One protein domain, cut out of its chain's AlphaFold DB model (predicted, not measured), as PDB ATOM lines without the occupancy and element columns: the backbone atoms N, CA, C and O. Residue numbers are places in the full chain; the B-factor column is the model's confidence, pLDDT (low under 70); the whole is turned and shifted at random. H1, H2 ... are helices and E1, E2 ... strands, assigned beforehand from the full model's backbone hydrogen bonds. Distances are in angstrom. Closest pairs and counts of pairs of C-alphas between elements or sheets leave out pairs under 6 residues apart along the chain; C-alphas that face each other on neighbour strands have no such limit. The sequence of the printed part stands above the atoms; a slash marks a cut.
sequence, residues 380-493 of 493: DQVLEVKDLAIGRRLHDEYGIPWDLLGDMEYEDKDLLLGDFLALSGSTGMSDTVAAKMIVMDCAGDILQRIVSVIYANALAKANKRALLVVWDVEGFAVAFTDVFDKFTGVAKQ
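AT A GLANCE: This is residues 380 to 493 of the 493 residues of the protein "Hypothetical protein" of Rhodosorus marinus (UniProt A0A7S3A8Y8). A small parallel sheet of three strands, E1, E2 and E3, has the long helix H4 packed over E1 and E2, while a second long helix, H3, runs along the strands over E2 and, only just, E3. H1 packs on H3, away from the sheet, and the short H2 only grazes the sheet. The printed part has 114 residues, with four named helices and three named strands in the order H1, H2, H3, E1, H4, E2, E3; the sheet's order is E1, E2, E3 and the class is mixed, helices and strands. The whole is compact, with a radius of gyration of the C-alphas of 14.4 A and spans of 44 by 39 by 22 A.

HOW THE PARTS SIT: The inner strand E2, residues 466 to 471, is parallel to both edge strands, E1, residues 437 to 442, and E3, residues 490 to 492, at 18 degrees to each. N 440 and O 468 are 2.8 A apart and N 491 and O 469 are 2.8 A apart, both within hydrogen-bond range. H4, residues 446 to 462, is on one face of the sheet, making two layers, one of helix and one of strands; its height over the sheet is 9.1 A. It lies over E1 and E2 and runs along the strands, at 3 degrees to E1 on the local plane; its closest C-alphas to E1 are those of Arg 449 and Cys 442, 5.2 A. E1, H4 and E2 form a strand-helix-strand unit, two parallel neighbour strands with a helix between, whose crossover is right-handed. H3, residues 410 to 425, is on the sheet at a height of 8.2 A, over E2 and only just over E3, with 3 C-alphas falling on E3; its closest C-alphas to E2 are those of Phe 420 and Ala 466, 6.0 A. H1, residues 380 to 398, touches H3 through H3's residues 410 to 417 alone, closest at the C-alphas of Asp 387 and Tyr 410, 5.4 A; they run the same way at a steep tilt of 36 degrees, only just beyond shallow. H2, residues 402 to 406, only just touches H1, with 3 pairs of C-alphas within 8 A, and H1 does so with residues 391 to 395 alone; the closest are those of Gly 391 and Leu 405, 6.5 A. H3 and H4 are apart. In H1, H2, H3 and H4 every O i to N i+4 pair is within hydrogen-bond range.

IN THESE COORDINATES: H1 begins at C-alpha 380, (118.386, 263.674, 296.857), and is 26.0 A long; H2 is 6.0 A and H3 22.7 A. E1 is 15.5 A, E2 16.1 A and H4 24.3 A. E3 is 6.3 A and ends at C-alpha 492, (100.482, 255.591, 303.591).

THE WHOLE: The two C-alphas farthest apart are those of Ser 430 and Ala 477, 45.2 A. The printed part has no cut and ends at the chain's last residue, 493. The links H3 to E1 and E2 to E3 are long, the latter with 18 residues. The mean pLDDT of the printed part is 81.4, and residues 424 to 435 and 473 to 477 are among those under 70.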
ATOM      1  N   ASP A 380     119.565 264.301 297.469       94.69
ATOM      2  CA  ASP A 380     118.386 263.674 296.857       94.69
ATOM      3  C   ASP A 380     118.746 262.389 296.097       94.69
ATOM      4  O   ASP A 380     118.081 261.367 296.239       94.69
ATOM      5  N   GLN A 381     119.844 262.400 295.334       94.19
ATOM      6  CA  GLN A 381     120.338 261.222 294.614       94.19
ATOM      7  C   GLN A 381     120.784 260.113 295.564       94.19
ATOM      8  O   GLN A 381     120.585 258.934 295.270       94.19
ATOM      9  N   VAL A 382     121.433 260.472 296.675       95.31
ATOM     10  CA  VAL A 382     121.857 259.489 297.678       95.31
ATOM     11  C   VAL A 382     120.636 258.874 298.355       95.31
ATOM     12  O   VAL A 382     120.609 257.658 298.537       95.31
ATOM     13  N   LEU A 383     119.629 259.684 298.694       95.44
ATOM     14  CA  LEU A 383     118.381 259.208 299.285       95.44
ATOM     15  C   LEU A 383     117.616 258.294 298.320       95.44
ATOM     16  O   LEU A 383     117.271 257.183 298.703       95.44
ATOM     17  N   GLU A 384     117.446 258.702 297.061       96.19
ATOM     18  CA  GLU A 384     116.791 257.908 296.011       96.19
ATOM     19  C   GLU A 384     117.458 256.532 295.835       96.19
ATOM     20  O   GLU A 384     116.791 255.502 295.749       96.19
ATOM     21  N   VAL A 385     118.795 256.495 295.811       96.75
ATOM     22  CA  VAL A 385     119.544 255.241 295.681       96.75
ATOM     23  C   VAL A 385     119.403 254.362 296.924       96.75
ATOM     24  O   VAL A 385     119.245 253.148 296.787       96.75
ATOM     25  N   LYS A 386     119.451 254.945 298.126       95.88
ATOM     26  CA  LYS A 386     119.240 254.204 299.378       95.88
ATOM     27  C   LYS A 386     117.825 253.634 299.458       95.88
ATOM     28  O   LYS A 386     117.671 252.469 299.819       95.88
ATOM     29  N   ASP A 387     116.824 254.415 299.068       96.62
ATOM     30  CA  ASP A 387     115.427 253.993 299.014       96.62
ATOM     31  C   ASP A 387     115.229 252.816 298.055       96.62
ATOM     32  O   ASP A 387     114.709 251.770 298.450       96.62
ATOM     33  N   LEU A 388     115.764 252.925 296.835       97.00
ATOM     34  CA  LEU A 388     115.732 251.837 295.862       97.00
ATOM     35  C   LEU A 388     116.465 250.586 296.369       97.00
ATOM     36  O   LEU A 388     115.980 249.470 296.176       97.00
ATOM     37  N   ALA A 389     117.625 250.748 297.009       96.19
ATOM     38  CA  ALA A 389     118.411 249.636 297.537       96.19
ATOM     39  C   ALA A 389     117.663 248.877 298.646       96.19
ATOM     40  O   ALA A 389     117.581 247.650 298.598       96.19
ATOM     41  N   ILE A 390     117.060 249.581 299.610       95.69
ATOM     42  CA  ILE A 390     116.230 248.944 300.645       95.69
ATOM     43  C   ILE A 390     114.976 248.323 300.024       95.69
ATOM     44  O   ILE A 390     114.631 247.188 300.358       95.69
ATOM     45  N   GLY A 391     114.328 249.023 299.088       95.50
ATOM     46  CA  GLY A 391     113.170 248.515 298.357       95.50
ATOM     47  C   GLY A 391     113.462 247.185 297.660       95.50
ATOM     48  O   GLY A 391     112.681 246.248 297.793       95.50
ATOM     49  N   ARG A 392     114.631 247.046 297.014       95.12
ATOM     50  CA  ARG A 392     115.075 245.778 296.406       95.12
ATOM     51  C   ARG A 392     115.185 244.663 297.434       95.12
ATOM     52  O   ARG A 392     114.671 243.581 297.193       95.12
ATOM     53  N   ARG A 393     115.784 244.923 298.602       91.62
ATOM     54  CA  ARG A 393     115.866 243.916 299.676       91.62
ATOM     55  C   ARG A 393     114.476 243.476 300.137       91.62
ATOM     56  O   ARG A 393     114.197 242.283 300.200       91.62
ATOM     57  N   LEU A 394     113.593 244.432 300.424       91.62
ATOM     58  CA  LEU A 394     112.220 244.167 300.866       91.62
ATOM     59  C   LEU A 394     111.395 243.419 299.804       91.62
ATOM     60  O   LEU A 394     110.637 242.507 300.142       91.62
ATOM     61  N   HIS A 395     111.559 243.764 298.530       92.94
ATOM     62  CA  HIS A 395     110.865 243.116 297.422       92.94
ATOM     63  C   HIS A 395     111.410 241.713 297.137       92.94
ATOM     64  O   HIS A 395     110.659 240.739 297.185       92.94
ATOM     65  N   ASP A 396     112.710 241.603 296.872       89.81
ATOM     66  CA  ASP A 396     113.334 240.384 296.355       89.81
ATOM     67  C   ASP A 396     113.452 239.296 297.433       89.81
ATOM     68  O   ASP A 396     113.288 238.112 297.137       89.81
ATOM     69  N   GLU A 397     113.721 239.674 298.690       86.69
ATOM     70  CA  GLU A 397     113.957 238.714 299.781       86.69
ATOM     71  C   GLU A 397     112.698 238.437 300.614       86.69
ATOM     72  O   GLU A 397     112.513 237.320 301.103       86.69
ATOM     73  N   TYR A 398     111.821 239.436 300.771       86.88
ATOM     74  CA  TYR A 398     110.634 239.349 301.636       86.88
ATOM     75  C   TYR A 398     109.305 239.429 300.873       86.88
ATOM     76  O   TYR A 398     108.241 239.268 301.479       86.88
ATOM     77  N   GLY A 399     109.342 239.608 299.550       87.75
ATOM     78  CA  GLY A 399     108.172 239.533 298.677       87.75
ATOM     79  C   GLY A 399     107.213 240.717 298.793       87.75
ATOM     80  O   GLY A 399     106.032 240.559 298.481       87.75
ATOM     81  N   ILE A 400     107.673 241.880 299.268       89.81
ATOM     82  CA  ILE A 400     106.817 243.069 299.399       89.81
ATOM     83  C   ILE A 400     106.613 243.701 298.012       89.81
ATOM     84  O   ILE A 400     107.597 244.047 297.360       89.81
ATOM     85  N   PRO A 401     105.370 243.863 297.525       91.38
ATOM     86  CA  PRO A 401     105.099 244.487 296.230       91.38
ATOM     87  C   PRO A 401     105.656 245.910 296.117       91.38
ATOM     88  O   PRO A 401     105.575 246.684 297.070       91.38
ATOM     89  N   TRP A 402     106.152 246.271 294.930       93.62
ATOM     90  CA  TRP A 402     106.654 247.621 294.655       93.62
ATOM     91  C   TRP A 402     105.600 248.707 294.838       93.62
ATOM     92  O   TRP A 402     105.959 249.782 295.299       93.62
ATOM     93  N   ASP A 403     104.330 248.417 294.551       90.94
ATOM     94  CA  ASP A 403     103.240 249.376 294.750       90.94
ATOM     95  C   ASP A 403     103.164 249.812 296.222       90.94
ATOM     96  O   ASP A 403     103.208 250.998 296.512       90.94
ATOM     97  N   LEU A 404     103.213 248.859 297.165       89.19
ATOM     98  CA  LEU A 404     103.221 249.170 298.600       89.19
ATOM     99  C   LEU A 404     104.506 249.870 299.047       89.19
ATOM    100  O   LEU A 404     104.463 250.722 299.925       89.19
ATOM    101  N   LEU A 405     105.655 249.509 298.470       92.50
ATOM    102  CA  LEU A 405     106.917 250.192 298.763       92.50
ATOM    103  C   LEU A 405     106.920 251.628 298.221       92.50
ATOM    104  O   LEU A 405     107.563 252.487 298.815       92.50
ATOM    105  N   GLY A 406     106.221 251.899 297.120       90.94
ATOM    106  CA  GLY A 406     106.057 253.245 296.570       90.94
ATOM    107  C   GLY A 406     105.350 254.197 297.535       90.94
ATOM    108  O   GLY A 406     105.696 255.373 297.575       90.94
ATOM    109  N   ASP A 407     104.453 253.661 298.363       89.25
ATOM    110  CA  ASP A 407     103.662 254.401 299.357       89.25
ATOM    111  C   ASP A 407     104.365 254.527 300.729       89.25
ATOM    112  O   ASP A 407     103.791 255.022 301.704       89.25
ATOM    113  N   MET A 408     105.597 254.021 300.851       89.62
ATOM    114  CA  MET A 408     106.385 254.055 302.086       89.62
ATOM    115  C   MET A 408     107.513 255.084 302.003       89.62
ATOM    116  O   MET A 408     108.263 255.122 301.025       89.62
ATOM    117  N   GLU A 409     107.714 255.826 303.093       90.38
ATOM    118  CA  GLU A 409     108.907 256.658 303.274       90.38
ATOM    119  C   GLU A 409     110.159 255.790 303.479       90.38
ATOM    120  O   GLU A 409     110.085 254.639 303.934       90.38
ATOM    121  N   TYR A 410     111.331 256.358 303.189       91.38
ATOM    122  CA  TYR A 410     112.617 255.675 303.353       91.38
ATOM    123  C   TYR A 410     112.811 255.140 304.780       91.38
ATOM    124  O   TYR A 410     113.209 253.987 304.969       91.38
ATOM    125  N   GLU A 411     112.499 255.948 305.796       89.81
ATOM    126  CA  GLU A 411     112.640 255.579 307.207       89.81
ATOM    127  C   GLU A 411     111.746 254.389 307.575       89.81
ATOM    128  O   GLU A 411     112.168 253.503 308.323       89.81
ATOM    129  N   ASP A 412     110.534 254.330 307.015       90.31
ATOM    130  CA  ASP A 412     109.584 253.244 307.252       90.31
ATOM    131  C   ASP A 412     110.105 251.924 306.645       90.31
ATOM    132  O   ASP A 412     110.003 250.863 307.277       90.31
ATOM    133  N   LYS A 413     110.737 251.986 305.462       92.25
ATOM    134  CA  LYS A 413     111.407 250.839 304.818       92.25
ATOM    135  C   LYS A 413     112.649 250.392 305.597       92.25
ATOM    136  O   LYS A 413     112.840 249.194 305.820       92.25
ATOM    137  N   ASP A 414     113.483 251.337 306.031       90.94
ATOM    138  CA  ASP A 414     114.706 251.086 306.809       90.94
ATOM    139  C   ASP A 414     114.412 250.409 308.157       90.94
ATOM    140  O   ASP A 414     115.140 249.502 308.589       90.94
ATOM    141  N   LEU A 415     113.326 250.814 308.816       88.81
ATOM    142  CA  LEU A 415     112.837 250.173 310.032       88.81
ATOM    143  C   LEU A 415     112.293 248.768 309.753       88.81
ATOM    144  O   LEU A 415     112.678 247.824 310.445       88.81
ATOM    145  N   LEU A 416     111.462 248.611 308.718       89.44
ATOM    146  CA  LEU A 416     110.859 247.323 308.367       89.44
ATOM    147  C   LEU A 416     111.912 246.261 308.011       89.44
ATOM    148  O   LEU A 416     111.833 245.125 308.483       89.44
ATOM    149  N   LEU A 417     112.934 246.625 307.231       89.69
ATOM    150  CA  LEU A 417     114.049 245.721 306.928       89.69
ATOM    151  C   LEU A 417     114.822 245.336 308.200       89.69
ATOM    152  O   LEU A 417     115.232 244.183 308.362       89.69
ATOM    153  N   GLY A 418     114.978 246.281 309.131       87.38
ATOM    154  CA  GLY A 418     115.577 246.031 310.443       87.38
ATOM    155  C   GLY A 418     114.813 244.980 311.250       87.38
ATOM    156  O   GLY A 418     115.431 244.064 311.798       87.38
ATOM    157  N   ASP A 419     113.484 245.065 311.264       85.62
ATOM    158  CA  ASP A 419     112.620 244.102 311.951       85.62
ATOM    159  C   ASP A 419     112.734 242.697 311.347       85.62
ATOM    160  O   ASP A 419     112.881 241.713 312.080       85.62
ATOM    161  N   PHE A 420     112.730 242.582 310.016       86.75
ATOM    162  CA  PHE A 420     112.904 241.294 309.340       86.75
ATOM    163  C   PHE A 420     114.226 240.607 309.702       86.75
ATOM    164  O   PHE A 420     114.258 239.397 309.965       86.75
ATOM    165  N   LEU A 421     115.318 241.370 309.764       81.00
ATOM    166  CA  LEU A 421     116.633 240.840 310.119       81.00
ATOM    167  C   LEU A 421     116.725 240.460 311.600       81.00
ATOM    168  O   LEU A 421     117.274 239.405 311.923       81.00
ATOM    169  N   ALA A 422     116.136 241.258 312.496       81.19
ATOM    170  CA  ALA A 422     116.064 240.931 313.920       81.19
ATOM    171  C   ALA A 422     115.297 239.620 314.168       81.19
ATOM    172  O   ALA A 422     115.708 238.786 314.983       81.19
ATOM    173  N   LEU A 423     114.208 239.398 313.426       78.44
ATOM    174  CA  LEU A 423     113.432 238.160 313.488       78.44
ATOM    175  C   LEU A 423     114.222 236.966 312.949       78.44
ATOM    176  O   LEU A 423     114.247 235.916 313.597       78.44
ATOM    177  N   SER A 424     114.912 237.135 311.821       69.88
ATOM    178  CA  SER A 424     115.711 236.076 311.192       69.88
ATOM    179  C   SER A 424     116.893 235.659 312.076       69.88
ATOM    180  O   SER A 424     117.073 234.470 312.345       69.88
ATOM    181  N   GLY A 425     117.622 236.621 312.656       58.84
ATOM    182  CA  GLY A 425     118.742 236.365 313.574       58.84
ATOM    183  C   GLY A 425     118.362 235.600 314.850       58.84
ATOM    184  O   GLY A 425     119.191 234.894 315.418       58.84
ATOM    185  N   SER A 426     117.097 235.666 315.281       48.16
ATOM    186  CA  SER A 426     116.599 234.937 316.457       48.16
ATOM    187  C   SER A 426     116.318 233.445 316.218       48.16
ATOM    188  O   SER A 426     116.080 232.708 317.178       48.16
ATOM    189  N   THR A 427     116.318 232.989 314.958       43.25
ATOM    190  CA  THR A 427     115.917 231.616 314.595       43.25
ATOM    191  C   THR A 427     117.076 230.636 314.426       43.25
ATOM    192  O   THR A 427     116.824 229.437 314.354       43.25
ATOM    193  N   GLY A 428     118.333 231.100 314.418       36.44
ATOM    194  CA  GLY A 428     119.516 230.228 314.367       36.44
ATOM    195  C   GLY A 428     119.594 229.293 313.149       36.44
ATOM    196  O   GLY A 428     120.397 228.365 313.160       36.44
ATOM    197  N   MET A 429     118.767 229.503 312.120       33.84
ATOM    198  CA  MET A 429     118.747 228.710 310.890       33.84
ATOM    199  C   MET A 429     119.359 229.531 309.754       33.84
ATOM    200  O   MET A 429     118.919 230.647 309.490       33.84
ATOM    201  N   SER A 430     120.357 228.960 309.072       35.50
ATOM    202  CA  SER A 430     120.987 229.529 307.870       35.50
ATOM    203  C   SER A 430     120.110 229.446 306.617       35.50
ATOM    204  O   SER A 430     120.546 229.844 305.543       35.50
ATOM    205  N   ASP A 431     118.881 228.943 306.738       38.88
ATOM    206  CA  ASP A 431     118.035 228.604 305.601       38.88
ATOM    207  C   ASP A 431     116.756 229.443 305.619       38.88
ATOM    208  O   ASP A 431     115.859 229.205 306.426       38.88
ATOM    209  N   THR A 432     116.708 230.441 304.729       40.34
ATOM    210  CA  THR A 432     115.605 230.813 303.807       40.34
ATOM    211  C   THR A 432     114.134 230.674 304.233       40.34
ATOM    212  O   THR A 432     113.251 230.658 303.373       40.34
ATOM    213  N   VAL A 433     113.784 230.608 305.515       48.25
ATOM    214  CA  VAL A 433     112.403 230.864 305.932       48.25
ATOM    215  C   VAL A 433     112.283 232.372 306.052       48.25
ATOM    216  O   VAL A 433     112.499 232.922 307.127       48.25
ATOM    217  N   ALA A 434     111.974 233.029 304.927       58.19
ATOM    218  CA  ALA A 434     111.652 234.452 304.901       58.19
ATOM    219  C   ALA A 434     110.726 234.753 306.084       58.19
ATOM    220  O   ALA A 434     109.672 234.118 306.241       58.19
ATOM    221  N   ALA A 435     111.181 235.634 306.978       65.38
ATOM    222  CA  ALA A 435     110.440 235.979 308.177       65.38
ATOM    223  C   ALA A 435     109.013 236.362 307.763       65.38
ATOM    224  O   ALA A 435     108.792 237.210 306.903       65.38
ATOM    225  N   LYS A 436     108.022 235.645 308.302       76.38
ATOM    226  CA  LYS A 436     106.639 235.818 307.856       76.38
ATOM    227  C   LYS A 436     106.135 237.181 308.318       76.38
ATOM    228  O   LYS A 436     106.380 237.574 309.454       76.38
ATOM    229  N   MET A 437     105.366 237.848 307.470       86.00
ATOM    230  CA  MET A 437     104.791 239.159 307.759       86.00
ATOM    231  C   MET A 437     103.293 239.058 308.073       86.00
ATOM    232  O   MET A 437     102.614 238.103 307.672       86.00
ATOM    233  N   ILE A 438     102.786 240.034 308.817       88.12
ATOM    234  CA  ILE A 438     101.369 240.380 308.902       88.12
ATOM    235  C   ILE A 438     101.196 241.696 308.150       88.12
ATOM    236  O   ILE A 438     101.886 242.660 308.460       88.12
ATOM    237  N   VAL A 439     100.290 241.725 307.178       88.44
ATOM    238  CA  VAL A 439      99.852 242.965 306.531       88.44
ATOM    239  C   VAL A 439      98.502 243.328 307.130       88.44
ATOM    240  O   VAL A 439      97.596 242.490 307.123       88.44
ATOM    241  N   MET A 440      98.391 244.530 307.689       89.50
ATOM    242  CA  MET A 440      97.158 245.059 308.260       89.50
ATOM    243  C   MET A 440      96.707 246.274 307.460       89.50
ATOM    244  O   MET A 440      97.321 247.333 307.540       89.50
ATOM    245  N   ASP A 441      95.614 246.102 306.734       87.81
ATOM    246  CA  ASP A 441      94.912 247.176 306.043       87.81
ATOM    247  C   ASP A 441      93.978 247.899 307.029       87.81
ATOM    248  O   ASP A 441      93.022 247.313 307.547       87.81
ATOM    249  N   CYS A 442      94.321 249.142 307.369       86.50
ATOM    250  CA  CYS A 442      93.627 249.947 308.370       86.50
ATOM    251  C   CYS A 442      92.586 250.864 307.721       86.50
ATOM    252  O   CYS A 442      92.802 252.066 307.571       86.50
ATOM    253  N   ALA A 443      91.419 250.294 307.428       81.12
ATOM    254  CA  ALA A 443      90.234 251.029 306.995       81.12
ATOM    255  C   ALA A 443      89.305 251.402 308.173       81.12
ATOM    256  O   ALA A 443      89.433 250.891 309.290       81.12
ATOM    257  N   GLY A 444      88.329 252.275 307.911       82.00
ATOM    258  CA  GLY A 444      87.299 252.671 308.882       82.00
ATOM    259  C   GLY A 444      87.611 253.964 309.637       82.00
ATOM    260  O   GLY A 444      88.428 254.771 309.192       82.00
ATOM    261  N   ASP A 445      86.927 254.188 310.761       85.56
ATOM    262  CA  ASP A 445      87.126 255.388 311.584       85.56
ATOM    263  C   ASP A 445      88.432 255.342 312.405       85.56
ATOM    264  O   ASP A 445      89.084 254.304 312.543       85.56
ATOM    265  N   ILE A 446      88.829 256.484 312.975       85.50
ATOM    266  CA  ILE A 446      90.099 256.610 313.707       85.50
ATOM    267  C   ILE A 446      90.223 255.635 314.888       85.50
ATOM    268  O   ILE A 446      91.308 255.109 315.146       85.50
ATOM    269  N   LEU A 447      89.126 255.349 315.594       87.00
ATOM    270  CA  LEU A 447      89.151 254.444 316.739       87.00
ATOM    271  C   LEU A 447      89.355 253.002 316.266       87.00
ATOM    272  O   LEU A 447      90.181 252.282 316.830       87.00
ATOM    273  N   GLN A 448      88.649 252.599 315.208       87.56
ATOM    274  CA  GLN A 448      88.799 251.285 314.583       87.56
ATOM    275  C   GLN A 448      90.228 251.061 314.089       87.56
ATOM    276  O   GLN A 448      90.799 249.995 314.333       87.56
ATOM    277  N   ARG A 449      90.836 252.073 313.469       87.06
ATOM    278  CA  ARG A 449      92.218 252.006 312.980       87.06
ATOM    279  C   ARG A 449      93.228 251.858 314.112       87.06
ATOM    280  O   ARG A 449      94.041 250.937 314.078       87.06
ATOM    281  N   ILE A 450      93.141 252.691 315.153       88.12
ATOM    282  CA  ILE A 450      94.032 252.603 316.326       88.12
ATOM    283  C   ILE A 450      93.937 251.216 316.967       88.12
ATOM    284  O   ILE A 450      94.955 250.573 317.228       88.12
ATOM    285  N   VAL A 451      92.713 250.730 317.187       89.50
ATOM    286  CA  VAL A 451      92.476 249.402 317.762       89.50
ATOM    287  C   VAL A 451      93.064 248.311 316.862       89.50
ATOM    288  O   VAL A 451      93.747 247.416 317.364       89.50
ATOM    289  N   SER A 452      92.877 248.410 315.544       89.50
ATOM    290  CA  SER A 452      93.412 247.450 314.570       89.50
ATOM    291  C   SER A 452      94.938 247.400 314.592       89.50
ATOM    292  O   SER A 452      95.501 246.309 314.682       89.50
ATOM    293  N   VAL A 453      95.614 248.554 314.610       89.94
ATOM    294  CA  VAL A 453      97.081 248.638 314.712       89.94
ATOM    295  C   VAL A 453      97.582 248.015 316.018       89.94
ATOM    296  O   VAL A 453      98.531 247.226 316.001       89.94
ATOM    297  N   ILE A 454      96.932 248.300 317.155       88.94
ATOM    298  CA  ILE A 454      97.308 247.729 318.460       88.94
ATOM    299  C   ILE A 454      97.194 246.200 318.441       88.94
ATOM    300  O   ILE A 454      98.139 245.506 318.835       88.94
ATOM    301  N   TYR A 455      96.070 245.662 317.956       91.25
ATOM    302  CA  TYR A 455      95.870 244.215 317.860       91.25
ATOM    303  C   TYR A 455      96.842 243.564 316.874       91.25
ATOM    304  O   TYR A 455      97.421 242.526 317.198       91.25
ATOM    305  N   ALA A 456      97.067 244.175 315.709       91.81
ATOM    306  CA  ALA A 456      98.013 243.679 314.714       91.81
ATOM    307  C   ALA A 456      99.433 243.605 315.281       91.81
ATOM    308  O   ALA A 456     100.104 242.587 315.126       91.81
ATOM    309  N   ASN A 457      99.867 244.643 316.001       89.50
ATOM    310  CA  ASN A 457     101.183 244.696 316.635       89.50
ATOM    311  C   ASN A 457     101.333 243.632 317.727       89.50
ATOM    312  O   ASN A 457     102.340 242.923 317.779       89.50
ATOM    313  N   ALA A 458     100.316 243.472 318.578       90.00
ATOM    314  CA  ALA A 458     100.304 242.420 319.589       90.00
ATOM    315  C   ALA A 458     100.388 241.025 318.946       90.00
ATOM    316  O   ALA A 458     101.179 240.186 319.383       90.00
ATOM    317  N   LEU A 459      99.631 240.797 317.868       91.19
ATOM    318  CA  LEU A 459      99.633 239.539 317.130       91.19
ATOM    319  C   LEU A 459     100.982 239.279 316.443       91.19
ATOM    320  O   LEU A 459     101.494 238.160 316.520       91.19
ATOM    321  N   ALA A 460     101.572 240.293 315.811       89.62
ATOM    322  CA  ALA A 460     102.870 240.209 315.148       89.62
ATOM    323  C   ALA A 460     103.973 239.830 316.143       89.62
ATOM    324  O   ALA A 460     104.681 238.841 315.935       89.62
ATOM    325  N   LYS A 461     104.032 240.517 317.291       85.44
ATOM    326  CA  LYS A 461     104.976 240.212 318.378       85.44
ATOM    327  C   LYS A 461     104.775 238.809 318.944       85.44
ATOM    328  O   LYS A 461     105.744 238.060 319.064       85.44
ATOM    329  N   ALA A 462     103.531 238.423 319.237       87.62
ATOM    330  CA  ALA A 462     103.214 237.095 319.770       87.62
ATOM    331  C   ALA A 462     103.623 235.959 318.816       87.62
ATOM    332  O   ALA A 462     103.981 234.872 319.264       87.62
ATOM    333  N   ASN A 463     103.602 236.217 317.505       86.19
ATOM    334  CA  ASN A 463     103.921 235.229 316.477       86.19
ATOM    335  C   ASN A 463     105.319 235.391 315.864       86.19
ATOM    336  O   ASN A 463     105.627 234.667 314.917       86.19
ATOM    337  N   LYS A 464     106.152 236.310 316.379       84.75
ATOM    338  CA  LYS A 464     107.482 236.641 315.833       84.75
ATOM    339  C   LYS A 464     107.433 236.949 314.331       84.75
ATOM    340  O   LYS A 464     108.128 236.331 313.527       84.75
ATOM    341  N   ARG A 465     106.552 237.874 313.954       86.69
ATOM    342  CA  ARG A 465     106.335 238.317 312.574       86.69
ATOM    343  C   ARG A 465     106.609 239.803 312.442       86.69
ATOM    344  O   ARG A 465     106.343 240.546 313.381       86.69
ATOM    345  N   ALA A 466     107.090 240.214 311.272       86.19
ATOM    346  CA  ALA A 466     107.118 241.625 310.912       86.19
ATOM    347  C   ALA A 466     105.680 242.114 310.691       86.19
ATOM    348  O   ALA A 466     104.801 241.319 310.335       86.19
ATOM    349  N   LEU A 467     105.438 243.401 310.904       88.44
ATOM    350  CA  LEU A 467     104.144 244.029 310.677       88.44
ATOM    351  C   LEU A 467     104.297 245.119 309.619       88.44
ATOM    352  O   LEU A 467     105.158 245.979 309.750       88.44
ATOM    353  N   LEU A 468     103.441 245.068 308.603       89.88
ATOM    354  CA  LEU A 468     103.224 246.141 307.644       89.88
ATOM    355  C   LEU A 468     101.811 246.687 307.859       89.88
ATOM    356  O   LEU A 468     100.838 245.935 307.766       89.88
ATOM    357  N   VAL A 469     101.695 247.971 308.167       89.31
ATOM    358  CA  VAL A 469     100.426 248.689 308.298       89.31
ATOM    359  C   VAL A 469     100.194 249.481 307.021       89.31
ATOM    360  O   VAL A 469     101.023 250.301 306.654       89.31
ATOM    361  N   VAL A 470      99.062 249.253 306.367       88.38
ATOM    362  CA  VAL A 470      98.575 250.111 305.284       88.38
ATOM    363  C   VAL A 470      97.576 251.080 305.906       88.38
ATOM    364  O   VAL A 470      96.579 250.649 306.486       88.38
ATOM    365  N   TRP A 471      97.887 252.374 305.877       86.06
ATOM    366  CA  TRP A 471      97.063 253.436 306.446       86.06
ATOM    367  C   TRP A 471      96.461 254.278 305.325       86.06
ATOM    368  O   TRP A 471      97.145 255.125 304.760       86.06
ATOM    369  N   ASP A 472      95.184 254.045 305.049       76.44
ATOM    370  CA  ASP A 472      94.413 254.727 304.007       76.44
ATOM    371  C   ASP A 472      94.054 256.166 304.427       76.44
ATOM    372  O   ASP A 472      93.297 256.355 305.379       76.44
ATOM    373  N   VAL A 473      94.562 257.207 303.770       69.44
ATOM    374  CA  VAL A 473      94.164 258.602 304.057       69.44
ATOM    375  C   VAL A 473      92.883 259.038 303.333       69.44
ATOM    376  O   VAL A 473      92.317 260.083 303.683       69.44
ATOM    377  N   GLU A 474      92.351 258.248 302.397       59.59
ATOM    378  CA  GLU A 474      91.124 258.566 301.659       59.59
ATOM    379  C   GLU A 474      89.867 258.349 302.522       59.59
ATOM    380  O   GLU A 474      89.150 257.354 302.463       59.59
ATOM    381  N   GLY A 475      89.552 259.347 303.351       57.03
ATOM    382  CA  GLY A 475      88.260 259.431 304.041       57.03
ATOM    383  C   GLY A 475      88.252 260.268 305.315       57.03
ATOM    384  O   GLY A 475      87.185 260.713 305.737       57.03
ATOM    385  N   PHE A 476      89.420 260.528 305.915       59.94
ATOM    386  CA  PHE A 476      89.558 261.300 307.154       59.94
ATOM    387  C   PHE A 476      90.898 262.050 307.208       59.94
ATOM    388  O   PHE A 476      91.928 261.539 306.794       59.94
ATOM    389  N   ALA A 477      90.897 263.259 307.775       66.38
ATOM    390  CA  ALA A 477      92.034 264.189 307.771       66.38
ATOM    391  C   ALA A 477      93.129 263.902 308.827       66.38
ATOM    392  O   ALA A 477      93.784 264.840 309.272       66.38
ATOM    393  N   VAL A 478      93.294 262.654 309.282       77.06
ATOM    394  CA  VAL A 478      94.275 262.303 310.329       77.06
ATOM    395  C   VAL A 478      95.370 261.429 309.730       77.06
ATOM    396  O   VAL A 478      95.129 260.273 309.364       77.06
ATOM    397  N   ALA A 479      96.578 261.980 309.644       79.19
ATOM    398  CA  ALA A 479      97.746 261.242 309.199       79.19
ATOM    399  C   ALA A 479      98.178 260.234 310.273       79.19
ATOM    400  O   ALA A 479      97.977 260.442 311.470       79.19
ATOM    401  N   PHE A 480      98.835 259.148 309.859       80.31
ATOM    402  CA  PHE A 480      99.398 258.167 310.794       80.31
ATOM    403  C   PHE A 480     100.310 258.828 311.845       80.31
ATOM    404  O   PHE A 480     100.247 258.512 313.035       80.31
ATOM    405  N   THR A 481     101.118 259.794 311.403       80.56
ATOM    406  CA  THR A 481     102.075 260.545 312.227       80.56
ATOM    407  C   THR A 481     101.422 261.496 313.225       80.56
ATOM    408  O   THR A 481     102.080 261.901 314.174       80.56
ATOM    409  N   ASP A 482     100.139 261.830 313.061       81.81
ATOM    410  CA  ASP A 482      99.398 262.623 314.053       81.81
ATOM    411  C   ASP A 482      99.037 261.789 315.296       81.81
ATOM    412  O   ASP A 482      98.645 262.329 316.331       81.81
ATOM    413  N   VAL A 483      99.134 260.459 315.186       81.62
ATOM    414  CA  VAL A 483      98.677 259.493 316.193       81.62
ATOM    415  C   VAL A 483      99.839 258.690 316.772       81.62
ATOM    416  O   VAL A 483      99.834 258.367 317.962       81.62
ATOM    417  N   PHE A 484     100.828 258.350 315.943       80.81
ATOM    418  CA  PHE A 484     101.958 257.511 316.322       80.81
ATOM    419  C   PHE A 484     103.285 258.192 315.984       80.81
ATOM    420  O   PHE A 484     103.572 258.470 314.825       80.81
ATOM    421  N   ASP A 485     104.134 258.370 316.998       70.00
ATOM    422  CA  ASP A 485     105.447 259.005 316.822       70.00
ATOM    423  C   ASP A 485     106.471 258.085 316.138       70.00
ATOM    424  O   ASP A 485     107.363 258.559 315.436       70.00
ATOM    425  N   LYS A 486     106.399 256.767 316.392       65.25
ATOM    426  CA  LYS A 486     107.324 255.755 315.850       65.25
ATOM    427  C   LYS A 486     106.643 254.397 315.715       65.25
ATOM    428  O   LYS A 486     106.322 253.756 316.718       65.25
ATOM    429  N   PHE A 487     106.487 253.939 314.482       70.19
ATOM    430  CA  PHE A 487     105.986 252.611 314.143       70.19
ATOM    431  C   PHE A 487     106.766 252.083 312.937       70.19
ATOM    432  O   PHE A 487     107.276 252.878 312.157       70.19
ATOM    433  N   THR A 488     106.920 250.770 312.810       66.31
ATOM    434  CA  THR A 488     107.707 250.166 311.728       66.31
ATOM    435  C   THR A 488     106.798 249.691 310.596       66.31
ATOM    436  O   THR A 488     105.680 249.243 310.854       66.31
ATOM    437  N   GLY A 489     107.265 249.805 309.346       62.78
ATOM    438  CA  GLY A 489     106.554 249.294 308.173       62.78
ATOM    439  C   GLY A 489     105.179 249.922 307.966       62.78
ATOM    440  O   GLY A 489     104.174 249.228 308.073       62.78
ATOM    441  N   VAL A 490     105.112 251.218 307.672       74.38
ATOM    442  CA  VAL A 490     103.838 251.899 307.393       74.38
ATOM    443  C   VAL A 490     103.804 252.360 305.940       74.38
ATOM    444  O   VAL A 490     104.603 253.206 305.555       74.38
ATOM    445  N   ALA A 491     102.876 251.821 305.154       68.00
ATOM    446  CA  ALA A 491     102.522 252.321 303.826       68.00
ATOM    447  C   ALA A 491     101.342 253.292 303.969       68.00
ATOM    448  O   ALA A 491     100.332 252.943 304.585       68.00
ATOM    449  N   LYS A 492     101.481 254.518 303.459       73.50
ATOM    450  CA  LYS A 492     100.482 255.591 303.591       73.50
ATOM    451  C   LYS A 492      99.827 255.769 302.220       73.50
ATOM    452  O   LYS A 492     100.419 256.417 301.363       73.50
ATOM    453  N   GLN A 493      98.676 255.128 302.022       57.22
ATOM    454  CA  GLN A 493      97.939 255.126 300.751       57.22
ATOM    455  C   GLN A 493      96.977 256.291 300.652       57.22
ATOM    456  O   GLN A 493      96.258 256.506 301.654       57.22
TER     457      GLN A 493